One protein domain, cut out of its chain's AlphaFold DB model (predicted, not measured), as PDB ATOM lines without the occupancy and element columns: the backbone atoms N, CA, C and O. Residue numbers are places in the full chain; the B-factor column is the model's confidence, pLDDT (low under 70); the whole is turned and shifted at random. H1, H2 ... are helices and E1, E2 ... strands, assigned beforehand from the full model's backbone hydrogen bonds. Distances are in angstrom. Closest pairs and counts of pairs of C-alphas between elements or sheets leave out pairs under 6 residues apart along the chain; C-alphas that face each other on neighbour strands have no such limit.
ATOM      1  N   LEU A   2     493.220 439.319 406.603       94.19
ATOM      2  CA  LEU A   2     492.705 438.266 405.724       94.19
ATOM      3  C   LEU A   2     493.145 436.893 406.251       94.19
ATOM      4  O   LEU A   2     494.330 436.661 406.463       94.19
ATOM      5  N   LEU A   3     492.213 435.957 406.424       95.31
ATOM      6  CA  LEU A   3     492.538 434.576 406.783       95.31
ATOM      7  C   LEU A   3     492.326 433.671 405.572       95.31
ATOM      8  O   LEU A   3     491.223 433.583 405.034       95.31
ATOM      9  N   LYS A   4     493.387 432.996 405.131       94.62
ATOM     10  CA  LYS A   4     493.330 432.106 403.972       94.62
ATOM     11  C   LYS A   4     494.200 430.889 404.205       94.62
ATOM     12  O   LYS A   4     495.404 431.019 404.369       94.62
ATOM     13  N   HIS A   5     493.613 429.699 404.111       92.06
ATOM     14  CA  HIS A   5     494.333 428.452 404.373       92.06
ATOM     15  C   HIS A   5     495.614 428.302 403.529       92.06
ATOM     16  O   HIS A   5     496.680 428.035 404.077       92.06
ATOM     17  N   ARG A   6     495.532 428.525 402.207       90.81
ATOM     18  CA  ARG A   6     496.688 428.433 401.295       90.81
ATOM     19  C   ARG A   6     497.428 429.773 401.161       90.81
ATOM     20  O   ARG A   6     496.761 430.771 400.882       90.81
ATOM     21  N   PRO A   7     498.775 429.787 401.138       91.06
ATOM     22  CA  PRO A   7     499.592 431.009 401.072       91.06
ATOM     23  C   PRO A   7     499.634 431.678 399.689       91.06
ATOM     24  O   PRO A   7     500.508 432.486 399.400       91.06
ATOM     25  N   ARG A   8     498.701 431.351 398.789       91.06
ATOM     26  CA  ARG A   8     498.645 431.970 397.459       91.06
ATOM     27  C   ARG A   8     498.019 433.355 397.564       91.06
ATOM     28  O   ARG A   8     496.855 433.454 397.950       91.06
ATOM     29  N   VAL A   9     498.726 434.395 397.151       91.88
ATOM     30  CA  VAL A   9     498.190 435.761 397.074       91.88
ATOM     31  C   VAL A   9     497.588 435.985 395.685       91.88
ATOM     32  O   VAL A   9     498.188 435.609 394.682       91.88
ATOM     33  N   ARG A  10     496.376 436.553 395.599       91.88
ATOM     34  CA  ARG A  10     495.792 436.952 394.304       91.88
ATOM     35  C   ARG A  10     496.254 438.373 393.999       91.88
ATOM     36  O   ARG A  10     496.027 439.245 394.828       91.88
ATOM     37  N   SER A  11     496.829 438.640 392.831       89.50
ATOM     38  CA  SER A  11     497.406 439.959 392.516       89.50
ATOM     39  C   SER A  11     496.427 441.125 392.744       89.50
ATOM     40  O   SER A  11     496.791 442.111 393.370       89.50
ATOM     41  N   GLY A  12     495.148 440.977 392.372       92.81
ATOM     42  CA  GLY A  12     494.110 442.002 392.597       92.81
ATOM     43  C   GLY A  12     493.646 442.192 394.052       92.81
ATOM     44  O   GLY A  12     492.779 443.028 394.312       92.81
ATOM     45  N   SER A  13     494.174 441.401 394.993       93.62
ATOM     46  CA  SER A  13     493.895 441.527 396.433       93.62
ATOM     47  C   SER A  13     494.938 442.350 397.190       93.62
ATOM     48  O   SER A  13     494.677 442.743 398.323       93.62
ATOM     49  N   LEU A  14     496.086 442.640 396.572       94.81
ATOM     50  CA  LEU A  14     497.125 443.481 397.167       94.81
ATOM     51  C   LEU A  14     496.579 444.888 397.444       94.81
ATOM     52  O   LEU A  14     495.852 445.449 396.625       94.81
ATOM     53  N   GLY A  15     496.893 445.431 398.620       93.62
ATOM     54  CA  GLY A  15     496.345 446.702 399.101       93.62
ATOM     55  C   GLY A  15     494.902 446.634 399.613       93.62
ATOM     56  O   GLY A  15     494.387 447.637 400.091       93.62
ATOM     57  N   ARG A  16     494.240 445.467 399.557       94.75
ATOM     58  CA  ARG A  16     492.913 445.250 400.175       94.75
ATOM     59  C   ARG A  16     492.994 444.626 401.570       94.75
ATOM     60  O   ARG A  16     491.966 444.391 402.198       94.75
ATOM     61  N   PHE A  17     494.199 444.304 402.029       93.69
ATOM     62  CA  PHE A  17     494.474 443.790 403.364       93.69
ATOM     63  C   PHE A  17     495.877 444.203 403.810       93.69
ATOM     64  O   PHE A  17     496.805 444.219 402.998       93.69
ATOM     65  N   ASP A  18     496.039 444.445 405.108       92.75
ATOM     66  CA  ASP A  18     497.353 444.706 405.707       92.75
ATOM     67  C   ASP A  18     498.105 443.402 405.982       92.75
ATOM     68  O   ASP A  18     499.287 443.288 405.695       92.75
ATOM     69  N   LEU A  19     497.411 442.370 406.469       94.31
ATOM     70  CA  LEU A  19     498.005 441.078 406.818       94.31
ATOM     71  C   LEU A  19     497.126 439.911 406.358       94.31
ATOM     72  O   LEU A  19     495.943 439.867 406.703       94.31
ATOM     73  N   GLN A  20     497.714 438.968 405.617       95.94
ATOM     74  CA  GLN A  20     497.162 437.648 405.330       95.94
ATOM     75  C   GLN A  20     497.819 436.607 406.239       95.94
ATOM     76  O   GLN A  20     499.036 436.440 406.200       95.94
ATOM     77  N   LEU A  21     497.019 435.856 406.995       95.50
ATOM     78  CA  LEU A  21     497.480 434.665 407.705       95.50
ATOM     79  C   LEU A  21     497.200 433.412 406.874       95.50
ATOM     80  O   LEU A  21     496.073 433.200 406.408       95.50
ATOM     81  N   SER A  22     498.218 432.572 406.716       94.19
ATOM     82  CA  SER A  22     498.142 431.319 405.973       94.19
ATOM     83  C   SER A  22     498.923 430.186 406.632       94.19
ATOM     84  O   SER A  22     499.779 430.397 407.485       94.19
ATOM     85  N   GLY A  23     498.609 428.960 406.215       89.94
ATOM     86  CA  GLY A  23     499.288 427.734 406.628       89.94
ATOM     87  C   GLY A  23     499.451 426.810 405.426       89.94
ATOM     88  O   GLY A  23     499.969 427.220 404.391       89.94
ATOM     89  N   HIS A  24     498.951 425.578 405.535       85.88
ATOM     90  CA  HIS A  24     498.877 424.573 404.460       85.88
ATOM     91  C   HIS A  24     500.200 423.956 403.996       85.88
ATOM     92  O   HIS A  24     500.190 422.820 403.534       85.88
ATOM     93  N   THR A  25     501.334 424.649 404.095       82.44
ATOM     94  CA  THR A  25     502.617 424.083 403.645       82.44
ATOM     95  C   THR A  25     503.189 423.098 404.656       82.44
ATOM     96  O   THR A  25     503.905 422.182 404.266       82.44
ATOM     97  N   HIS A  26     502.875 423.280 405.945       82.31
ATOM     98  CA  HIS A  26     503.449 422.525 407.067       82.31
ATOM     99  C   HIS A  26     504.989 422.557 407.116       82.31
ATOM    100  O   HIS A  26     505.575 421.779 407.857       82.31
ATOM    101  N   ASP A  27     505.610 423.425 406.304       73.88
ATOM    102  CA  ASP A  27     507.033 423.678 406.034       73.88
ATOM    103  C   ASP A  27     508.069 422.688 406.609       73.88
ATOM    104  O   ASP A  27     509.064 423.071 407.218       73.88
ATOM    105  N   GLY A  28     507.854 421.385 406.408       69.62
ATOM    106  CA  GLY A  28     508.751 420.360 406.931       69.62
ATOM    107  C   GLY A  28     508.627 420.098 408.428       69.62
ATOM    108  O   GLY A  28     509.644 419.996 409.106       69.62
ATOM    109  N   GLN A  29     507.405 419.897 408.930       85.06
ATOM    110  CA  GLN A  29     507.146 419.297 410.249       85.06
ATOM    111  C   GLN A  29     507.973 418.027 410.504       85.06
ATOM    112  O   GLN A  29     508.265 417.713 411.653       85.06
ATOM    113  N   ILE A  30     508.397 417.332 409.449       86.88
ATOM    114  CA  ILE A  30     509.308 416.192 409.505       86.88
ATOM    115  C   ILE A  30     510.503 416.501 408.594       86.88
ATOM    116  O   ILE A  30     510.344 416.662 407.382       86.88
ATOM    117  N   PHE A  31     511.709 416.596 409.152       86.75
ATOM    118  CA  PHE A  31     512.933 416.695 408.355       86.75
ATOM    119  C   PHE A  31     513.188 415.385 407.581       86.75
ATOM    120  O   PHE A  31     512.992 414.312 408.153       86.75
ATOM    121  N   PRO A  32     513.653 415.429 406.314       87.25
ATOM    122  CA  PRO A  32     514.004 416.605 405.508       87.25
ATOM    123  C   PRO A  32     512.886 417.096 404.568       87.25
ATOM    124  O   PRO A  32     513.156 417.854 403.633       87.25
ATOM    125  N   PHE A  33     511.623 416.706 404.774       84.06
ATOM    126  CA  PHE A  33     510.532 417.004 403.831       84.06
ATOM    127  C   PHE A  33     510.299 418.501 403.585       84.06
ATOM    128  O   PHE A  33     509.794 418.869 402.524       84.06
ATOM    129  N   GLY A  34     510.738 419.379 404.493       82.94
ATOM    130  CA  GLY A  34     510.721 420.831 404.280       82.94
ATOM    131  C   GLY A  34     511.429 421.269 402.993       82.94
ATOM    132  O   GLY A  34     510.980 422.200 402.332       82.94
ATOM    133  N   TRP A  35     512.481 420.565 402.559       86.50
ATOM    134  CA  TRP A  35     513.149 420.862 401.286       86.50
ATOM    135  C   TRP A  35     512.259 420.583 400.070       86.50
ATOM    136  O   TRP A  35     512.316 421.314 399.083       86.50
ATOM    137  N   VAL A  36     511.417 419.549 400.138       86.19
ATOM    138  CA  VAL A  36     510.445 419.225 399.083       86.19
ATOM    139  C   VAL A  36     509.318 420.255 399.079       86.19
ATOM    140  O   VAL A  36     508.963 420.782 398.025       86.19
ATOM    141  N   VAL A  37     508.803 420.602 400.263       84.44
ATOM    142  CA  VAL A  37     507.730 421.594 400.425       84.44
ATOM    143  C   VAL A  37     508.143 422.960 399.877       84.44
ATOM    144  O   VAL A  37     507.374 423.553 399.123       84.44
ATOM    145  N   LYS A  38     509.368 423.424 400.162       83.81
ATOM    146  CA  LYS A  38     509.896 424.704 399.656       83.81
ATOM    147  C   LYS A  38     509.927 424.800 398.129       83.81
ATOM    148  O   LYS A  38     509.803 425.893 397.587       83.81
ATOM    149  N   ARG A  39     510.053 423.674 397.415       83.94
ATOM    150  CA  ARG A  39     509.956 423.662 395.943       83.94
ATOM    151  C   ARG A  39     508.522 423.853 395.452       83.94
ATOM    152  O   ARG A  39     508.311 424.534 394.456       83.94
ATOM    153  N   ALA A  40     507.541 423.265 396.136       82.69
ATOM    154  CA  ALA A  40     506.127 423.398 395.778       82.69
ATOM    155  C   ALA A  40     505.523 424.744 396.228       82.69
ATOM    156  O   ALA A  40     504.618 425.275 395.581       82.69
ATOM    157  N   TYR A  41     506.030 425.291 397.332       82.50
ATOM    158  CA  TYR A  41     505.595 426.542 397.940       82.50
ATOM    159  C   TYR A  41     506.815 427.418 398.248       82.50
ATOM    160  O   TYR A  41     507.365 427.333 399.342       82.50
ATOM    161  N   PRO A  42     507.235 428.282 397.307       80.25
ATOM    162  CA  PRO A  42     508.434 429.105 397.471       80.25
ATOM    163  C   PRO A  42     508.269 430.260 398.472       80.25
ATOM    164  O   PRO A  42     509.233 430.970 398.744       80.25
ATOM    165  N   ALA A  43     507.066 430.474 399.018       81.38
ATOM    166  CA  ALA A  43     506.851 431.467 400.064       81.38
ATOM    167  C   ALA A  43     507.577 431.033 401.353       81.38
ATOM    168  O   ALA A  43     507.343 429.911 401.815       81.38
ATOM    169  N   PRO A  44     508.429 431.885 401.948       81.94
ATOM    170  CA  PRO A  44     509.090 431.550 403.202       81.94
ATOM    171  C   PRO A  44     508.067 431.496 404.347       81.94
ATOM    172  O   PRO A  44     507.079 432.231 404.357       81.94
ATOM    173  N   HIS A  45     508.293 430.598 405.308       89.06
ATOM    174  CA  HIS A  45     507.544 430.587 406.565       89.06
ATOM    175  C   HIS A  45     507.832 431.854 407.382       89.06
ATOM    176  O   HIS A  45     508.875 432.487 407.220       89.06
ATOM    177  N   GLY A  46     506.943 432.182 408.315       90.88
ATOM    178  CA  GLY A  46     507.017 433.420 409.084       90.88
ATOM    179  C   GLY A  46     506.441 434.608 408.315       90.88
ATOM    180  O   GLY A  46     505.594 434.438 407.436       90.88
ATOM    181  N   LEU A  47     506.856 435.820 408.690       94.12
ATOM    182  CA  LEU A  47     506.333 437.067 408.134       94.12
ATOM    183  C   LEU A  47     507.098 437.480 406.868       94.12
ATOM    184  O   LEU A  47     508.319 437.589 406.871       94.12
ATOM    185  N   SER A  48     506.362 437.746 405.794       93.38
ATOM    186  CA  SER A  48     506.872 438.160 404.487       93.38
ATOM    187  C   SER A  48     506.175 439.429 404.017       93.38
ATOM    188  O   SER A  48     504.943 439.510 404.032       93.38
ATOM    189  N   GLN A  49     506.948 440.404 403.550       94.31
ATOM    190  CA  GLN A  49     506.394 441.613 402.948       94.31
ATOM    191  C   GLN A  49     505.917 441.334 401.515       94.31
ATOM    192  O   GLN A  49     506.598 440.663 400.741       94.31
ATOM    193  N   LEU A  50     504.743 441.855 401.163       93.12
ATOM    194  CA  LEU A  50     504.211 441.877 399.800       93.12
ATOM    195  C   LEU A  50     504.184 443.326 399.281       93.12
ATOM    196  O   LEU A  50     504.607 444.266 399.952       93.12
ATOM    197  N   ALA A  51     503.654 443.530 398.075       93.00
ATOM    198  CA  ALA A  51     503.426 444.872 397.548       93.00
ATOM    199  C   ALA A  51     502.229 445.570 398.224       93.00
ATOM    200  O   ALA A  51     501.395 444.937 398.873       93.00
ATOM    201  N   SER A  52     502.122 446.886 398.023       94.12
ATOM    202  CA  SER A  52     500.959 447.695 398.421       94.12
ATOM    203  C   SER A  52     500.598 447.602 399.911       94.12
ATOM    204  O   SER A  52     499.424 447.519 400.255       94.12
ATOM    205  N   ARG A  53     501.613 447.615 400.793       92.12
ATOM    206  CA  ARG A  53     501.469 447.505 402.263       92.12
ATOM    207  C   ARG A  53     500.778 446.223 402.751       92.12
ATOM    208  O   ARG A  53     500.353 446.157 403.898       92.12
ATOM    209  N   SER A  54     500.706 445.193 401.916       95.19
ATOM    210  CA  SER A  54     500.211 443.882 402.320       95.19
ATOM    211  C   SER A  54     501.346 443.008 402.859       95.19
ATOM    212  O   SER A  54     502.476 443.061 402.377       95.19
ATOM    213  N   TRP A  55     501.033 442.158 403.828       95.38
ATOM    214  CA  TRP A  55     501.954 441.197 404.432       95.38
ATOM    215  C   TRP A  55     501.364 439.789 404.380       95.38
ATOM    216  O   TRP A  55     500.149 439.615 404.465       95.38
ATOM    217  N   LEU A  56     502.212 438.773 404.263       95.25
ATOM    218  CA  LEU A  56     501.847 437.364 404.382       95.25
ATOM    219  C   LEU A  56     502.575 436.776 405.582       95.25
ATOM    220  O   LEU A  56     503.798 436.775 405.608       95.25
ATOM    221  N   TYR A  57     501.837 436.221 406.533       95.00
ATOM    222  CA  TYR A  57     502.403 435.327 407.528       95.00
ATOM    223  C   TYR A  57     502.048 433.880 407.186       95.00
ATOM    224  O   TYR A  57     500.871 433.544 407.020       95.00
ATOM    225  N   LEU A  58     503.065 433.027 407.082       93.25
ATOM    226  CA  LEU A  58     502.928 431.606 406.787       93.25
ATOM    227  C   LEU A  58     503.369 430.761 407.987       93.25
ATOM    228  O   LEU A  58     504.559 430.649 408.267       93.25
ATOM    229  N   SER A  59     502.411 430.127 408.662       91.12
ATOM    230  CA  SER A  59     502.699 429.215 409.773       91.12
ATOM    231  C   SER A  59     503.287 427.888 409.293       91.12
ATOM    232  O   SER A  59     502.827 427.306 408.303       91.12
ATOM    233  N   LYS A  60     504.222 427.337 410.079       87.00
ATOM    234  CA  LYS A  60     504.742 425.964 409.913       87.00
ATOM    235  C   LYS A  60     503.742 424.876 410.328       87.00
ATOM    236  O   LYS A  60     504.019 423.686 410.178       87.00
ATOM    237  N   GLY A  61     502.577 425.255 410.854       86.12
ATOM    238  CA  GLY A  61     501.543 424.347 411.350       86.12
ATOM    239  C   GLY A  61     501.918 423.643 412.662       86.12
ATOM    240  O   GLY A  61     503.003 423.829 413.211       86.12
ATOM    241  N   THR A  62     501.013 422.798 413.155       83.50
ATOM    242  CA  THR A  62     501.043 422.244 414.522       83.50
ATOM    243  C   THR A  62     501.377 420.747 414.625       83.50
ATOM    244  O   THR A  62     501.266 420.183 415.704       83.50
ATOM    245  N   GLY A  63     501.825 420.096 413.545       78.19
ATOM    246  CA  GLY A  63     502.193 418.669 413.531       78.19
ATOM    247  C   GLY A  63     501.179 417.727 412.875       78.19
ATOM    248  O   GLY A  63     501.309 416.522 413.020       78.19
ATOM    249  N   CYS A  64     500.170 418.242 412.164       76.25
ATOM    250  CA  CYS A  64     499.098 417.429 411.564       76.25
ATOM    251  C   CYS A  64     499.309 417.087 410.072       76.25
ATOM    252  O   CYS A  64     498.332 416.946 409.336       76.25
ATOM    253  N   TRP A  65     500.553 417.017 409.584       73.06
ATOM    254  CA  TRP A  65     500.849 416.615 408.201       73.06
ATOM    255  C   TRP A  65     501.326 415.165 408.134       73.06
ATOM    256  O   TRP A  65     502.506 414.879 408.326       73.06
ATOM    257  N   GLY A  66     500.392 414.251 407.864       74.06
ATOM    258  CA  GLY A  66     500.643 412.815 407.971       74.06
ATOM    259  C   GLY A  66     500.550 412.354 409.434       74.06
ATOM    260  O   GLY A  66     499.572 412.715 410.092       74.06
ATOM    261  N   PRO A  67     501.499 411.551 409.956       75.75
ATOM    262  CA  PRO A  67     501.494 411.168 411.367       75.75
ATOM    263  C   PRO A  67     501.585 412.411 412.264       75.75
ATOM    264  O   PRO A  67     502.274 413.374 411.933       75.75
ATOM    265  N   THR A  68     500.887 412.394 413.403       85.88
ATOM    266  CA  THR A  68     500.788 413.533 414.331       85.88
ATOM    267  C   THR A  68     502.090 413.741 415.103       85.88
ATOM    268  O   THR A  68     502.202 413.363 416.269       85.88
ATOM    269  N   MET A  69     503.109 414.289 414.444       85.69
ATOM    270  CA  MET A  69     504.441 414.463 415.015       85.69
ATOM    271  C   MET A  69     505.211 415.615 414.371       85.69
ATOM    272  O   MET A  69     504.940 416.039 413.247       85.69
ATOM    273  N   ARG A  70     506.222 416.103 415.096       89.44
ATOM    274  CA  ARG A  70     507.262 416.993 414.573       89.44
ATOM    275  C   ARG A  70     508.619 416.353 414.825       89.44
ATOM    276  O   ARG A  70     508.928 416.023 415.964       89.44
ATOM    277  N   VAL A  71     509.423 416.176 413.781       89.88
ATOM    278  CA  VAL A  71     510.739 415.526 413.870       89.88
ATOM    279  C   VAL A  71     511.782 416.457 413.297       89.88
ATOM    280  O   VAL A  71     511.733 416.784 412.112       89.88
ATOM    281  N   LEU A  72     512.721 416.880 414.150       88.88
ATOM    282  CA  LEU A  72     513.810 417.795 413.785       88.88
ATOM    283  C   LEU A  72     513.307 419.082 413.094       88.88
ATOM    284  O   LEU A  72     513.997 419.677 412.268       88.88
ATOM    285  N   ALA A  73     512.091 419.510 413.442       85.94
ATOM    286  CA  ALA A  73     511.474 420.741 412.978       85.94
ATOM    287  C   ALA A  73     511.466 421.754 414.133       85.94
ATOM    288  O   ALA A  73     510.856 421.462 415.167       85.94
ATOM    289  N   PRO A  74     512.096 422.935 413.989       84.94
ATOM    290  CA  PRO A  74     512.126 423.940 415.047       84.94
ATOM    291  C   PRO A  74     510.713 424.314 415.528       84.94
ATOM    292  O   PRO A  74     509.807 424.421 414.689       84.94
ATOM    293  N   PRO A  75     510.496 424.501 416.844       84.75
ATOM    294  CA  PRO A  75     509.220 424.978 417.369       84.75
ATOM    295  C   PRO A  75     508.940 426.414 416.904       84.75
ATOM    296  O   PRO A  75     509.847 427.154 416.530       84.75
ATOM    297  N   GLU A  76     507.667 426.802 416.905       86.62
ATOM    298  CA  GLU A  76     507.218 428.136 416.498       86.62
ATOM    299  C   GLU A  76     506.060 428.571 417.394       86.62
ATOM    300  O   GLU A  76     505.096 427.825 417.568       86.62
ATOM    301  N   ILE A  77     506.165 429.780 417.939       88.44
ATOM    302  CA  ILE A  77     505.079 430.515 418.583       88.44
ATOM    303  C   ILE A  77     505.078 431.892 417.926       88.44
ATOM    304  O   ILE A  77     506.132 432.506 417.771       88.44
ATOM    305  N   THR A  78     503.917 432.374 417.498       90.50
ATOM    306  CA  THR A  78     503.792 433.718 416.930       90.50
ATOM    307  C   THR A  78     502.683 434.464 417.637       90.50
ATOM    308  O   THR A  78     501.584 433.939 417.807       90.50
ATOM    309  N   VAL A  79     503.002 435.685 418.051       92.62
ATOM    310  CA  VAL A  79     502.105 436.580 418.771       92.62
ATOM    311  C   VAL A  79     501.671 437.676 417.809       92.62
ATOM    312  O   VAL A  79     502.506 438.324 417.181       92.62
ATOM    313  N   PHE A  80     500.360 437.861 417.677       89.81
ATOM    314  CA  PHE A  80     499.780 438.964 416.921       89.81
ATOM    315  C   PHE A  80     499.063 439.893 417.885       89.81
ATOM    316  O   PHE A  80     498.118 439.484 418.557       89.81
ATOM    317  N   GLU A  81     499.483 441.148 417.910       88.38
ATOM    318  CA  GLU A  81     498.775 442.205 418.617       88.38
ATOM    319  C   GLU A  81     497.816 442.903 417.657       88.38
ATOM    320  O   GLU A  81     498.226 443.454 416.632       88.38
ATOM    321  N   LEU A  82     496.526 442.877 417.984       84.19
ATOM    322  CA  LEU A  82     495.490 443.551 417.213       84.19
ATOM    323  C   LEU A  82     495.082 444.823 417.957       84.19
ATOM    324  O   LEU A  82     494.551 444.750 419.061       84.19
ATOM    325  N   GLY A  83     495.337 445.980 417.349       81.62
ATOM    326  CA  GLY A  83     494.921 447.286 417.862       81.62
ATOM    327  C   GLY A  83     493.853 447.930 416.980       81.62
ATOM    328  O   GLY A  83     493.820 447.701 415.770       81.62
ATOM    329  N   HIS A  84     492.987 448.747 417.582       70.25
ATOM    330  CA  HIS A  84     492.105 449.661 416.853       70.25
ATOM    331  C   HIS A  84     492.899 450.919 416.440       70.25
ATOM    332  O   HIS A  84     493.772 451.339 417.201       70.25
ATOM    333  N   PRO A  85     492.632 451.544 415.277       65.50
ATOM    334  CA  PRO A  85     493.402 452.691 414.776       65.50
ATOM    335  C   PRO A  85     493.339 453.993 415.603       65.50
ATOM    336  O   PRO A  85     493.905 454.988 415.167       65.50
ATOM    337  N   GLU A  86     492.756 454.004 416.804       62.78
ATOM    338  CA  GLU A  86     492.857 455.139 417.733       62.78
ATOM    339  C   GLU A  86     493.106 454.632 419.163       62.78
ATOM    340  O   GLU A  86     492.283 453.895 419.703       62.78
ATOM    341  N   GLY A  87     494.236 455.028 419.771       58.69
ATOM    342  CA  GLY A  87     494.407 454.999 421.233       58.69
ATOM    343  C   GLY A  87     495.315 453.939 421.878       58.69
ATOM    344  O   GLY A  87     494.965 453.469 422.955       58.69
ATOM    345  N   VAL A  88     496.484 453.588 421.323       60.41
ATOM    346  CA  VAL A  88     497.492 452.802 422.084       60.41
ATOM    347  C   VAL A  88     498.722 453.663 422.445       60.41
ATOM    348  O   VAL A  88     499.429 454.089 421.529       60.41
ATOM    349  N   PRO A  89     498.983 453.928 423.748       58.81
ATOM    350  CA  PRO A  89     500.204 454.574 424.258       58.81
ATOM    351  C   PRO A  89     501.501 453.763 424.033       58.81
ATOM    352  O   PRO A  89     501.462 452.545 423.874       58.81
ATOM    353  N   LEU A  90     502.650 454.456 424.014       56.00
ATOM    354  CA  LEU A  90     503.969 453.986 423.538       56.00
ATOM    355  C   LEU A  90     504.729 453.013 424.473       56.00
ATOM    356  O   LEU A  90     505.810 452.554 424.120       56.00
ATOM    357  N   ASP A  91     504.192 452.702 425.647       64.88
ATOM    358  CA  ASP A  91     504.869 452.038 426.769       64.88
ATOM    359  C   ASP A  91     504.330 450.627 427.093       64.88
ATOM    360  O   ASP A  91     504.725 450.000 428.076       64.88
ATOM    361  N   ALA A  92     503.473 450.076 426.231       60.72
ATOM    362  CA  ALA A  92     502.972 448.710 426.363       60.72
ATOM    363  C   ALA A  92     504.032 447.659 425.943       60.72
ATOM    364  O   ALA A  92     504.563 447.734 424.833       60.72
ATOM    365  N   PRO A  93     504.350 446.650 426.776       49.88
ATOM    366  CA  PRO A  93     505.210 445.535 426.375       49.88
ATOM    367  C   PRO A  93     504.414 444.461 425.602       49.88
ATOM    368  O   PRO A  93     503.238 444.262 425.901       49.88
ATOM    369  N   PRO A  94     505.064 443.590 424.810       48.91
ATOM    370  CA  PRO A  94     506.087 443.833 423.798       48.91
ATOM    371  C   PRO A  94     505.652 443.333 422.404       48.91
ATOM    372  O   PRO A  94     505.022 442.285 422.267       48.91
ATOM    373  N   ARG A  95     506.192 443.963 421.355       49.19
ATOM    374  CA  ARG A  95     506.271 443.343 420.023       49.19
ATOM    375  C   ARG A  95     507.600 442.610 419.844       49.19
ATOM    376  O   ARG A  95     508.642 443.140 420.224       49.19
ATOM    377  N   ALA A  96     507.537 441.413 419.261       42.00
ATOM    378  CA  ALA A  96     508.684 440.664 418.742       42.00
ATOM    379  C   ALA A  96     508.986 441.052 417.287       42.00
ATOM    380  O   ALA A  96     508.021 441.393 416.561       42.00
TER     381      ALA A  96
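AT A GLANCE: This is residues 2 to 96 of the 96 residues of an uncharacterized protein of Chromatiales bacterium 21-64-14 (UniProt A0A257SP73). There is little regular structure: a small sheet of strands E1, E3, E2 and a short helix, H1, off it, amid long loops; residues 82 to 93 stick out. The 95 printed residues include, in order, E1, H1, E2 and E3, mixed in class, with only 19 residues in named elements. The sheet is mixed; the whole is loose, radius of gyration of the C-alphas 15.5 A, and flat, 45 by 35 by 16 A.

HOW THE PARTS SIT: Residues 2 to 3 pair parallel with residues 20 to 21 of E1, residues 19 to 22. H1, residues 34 to 40, is not on the sheet; 2 of its 3 O i to N i+4 pairs are within hydrogen-bond range. E2, residues 46 to 49, and E3, residues 55 to 58, form an antiparallel hairpin at 157 degrees, N 48 to O 56 within hydrogen-bond range at 2.7 A. E3 and E1 are parallel at 19 degrees, N 20 to O 55 within range at 2.8 A.

IN THESE COORDINATES: From first to last C-alpha, E1 measures 9.8 A from (498.005, 441.078, 406.818), H1 10.0 A, E2 10.3 A, and E3 9.9 A to (502.928, 431.606, 406.787).

THE WHOLE: The farthest C-alphas, Pro 32 and Gly 87, are 45.9 A apart. The printed part has no cut. E1 to H1 is a long link. Residues 28 and 85 to 96 have pLDDT under 70.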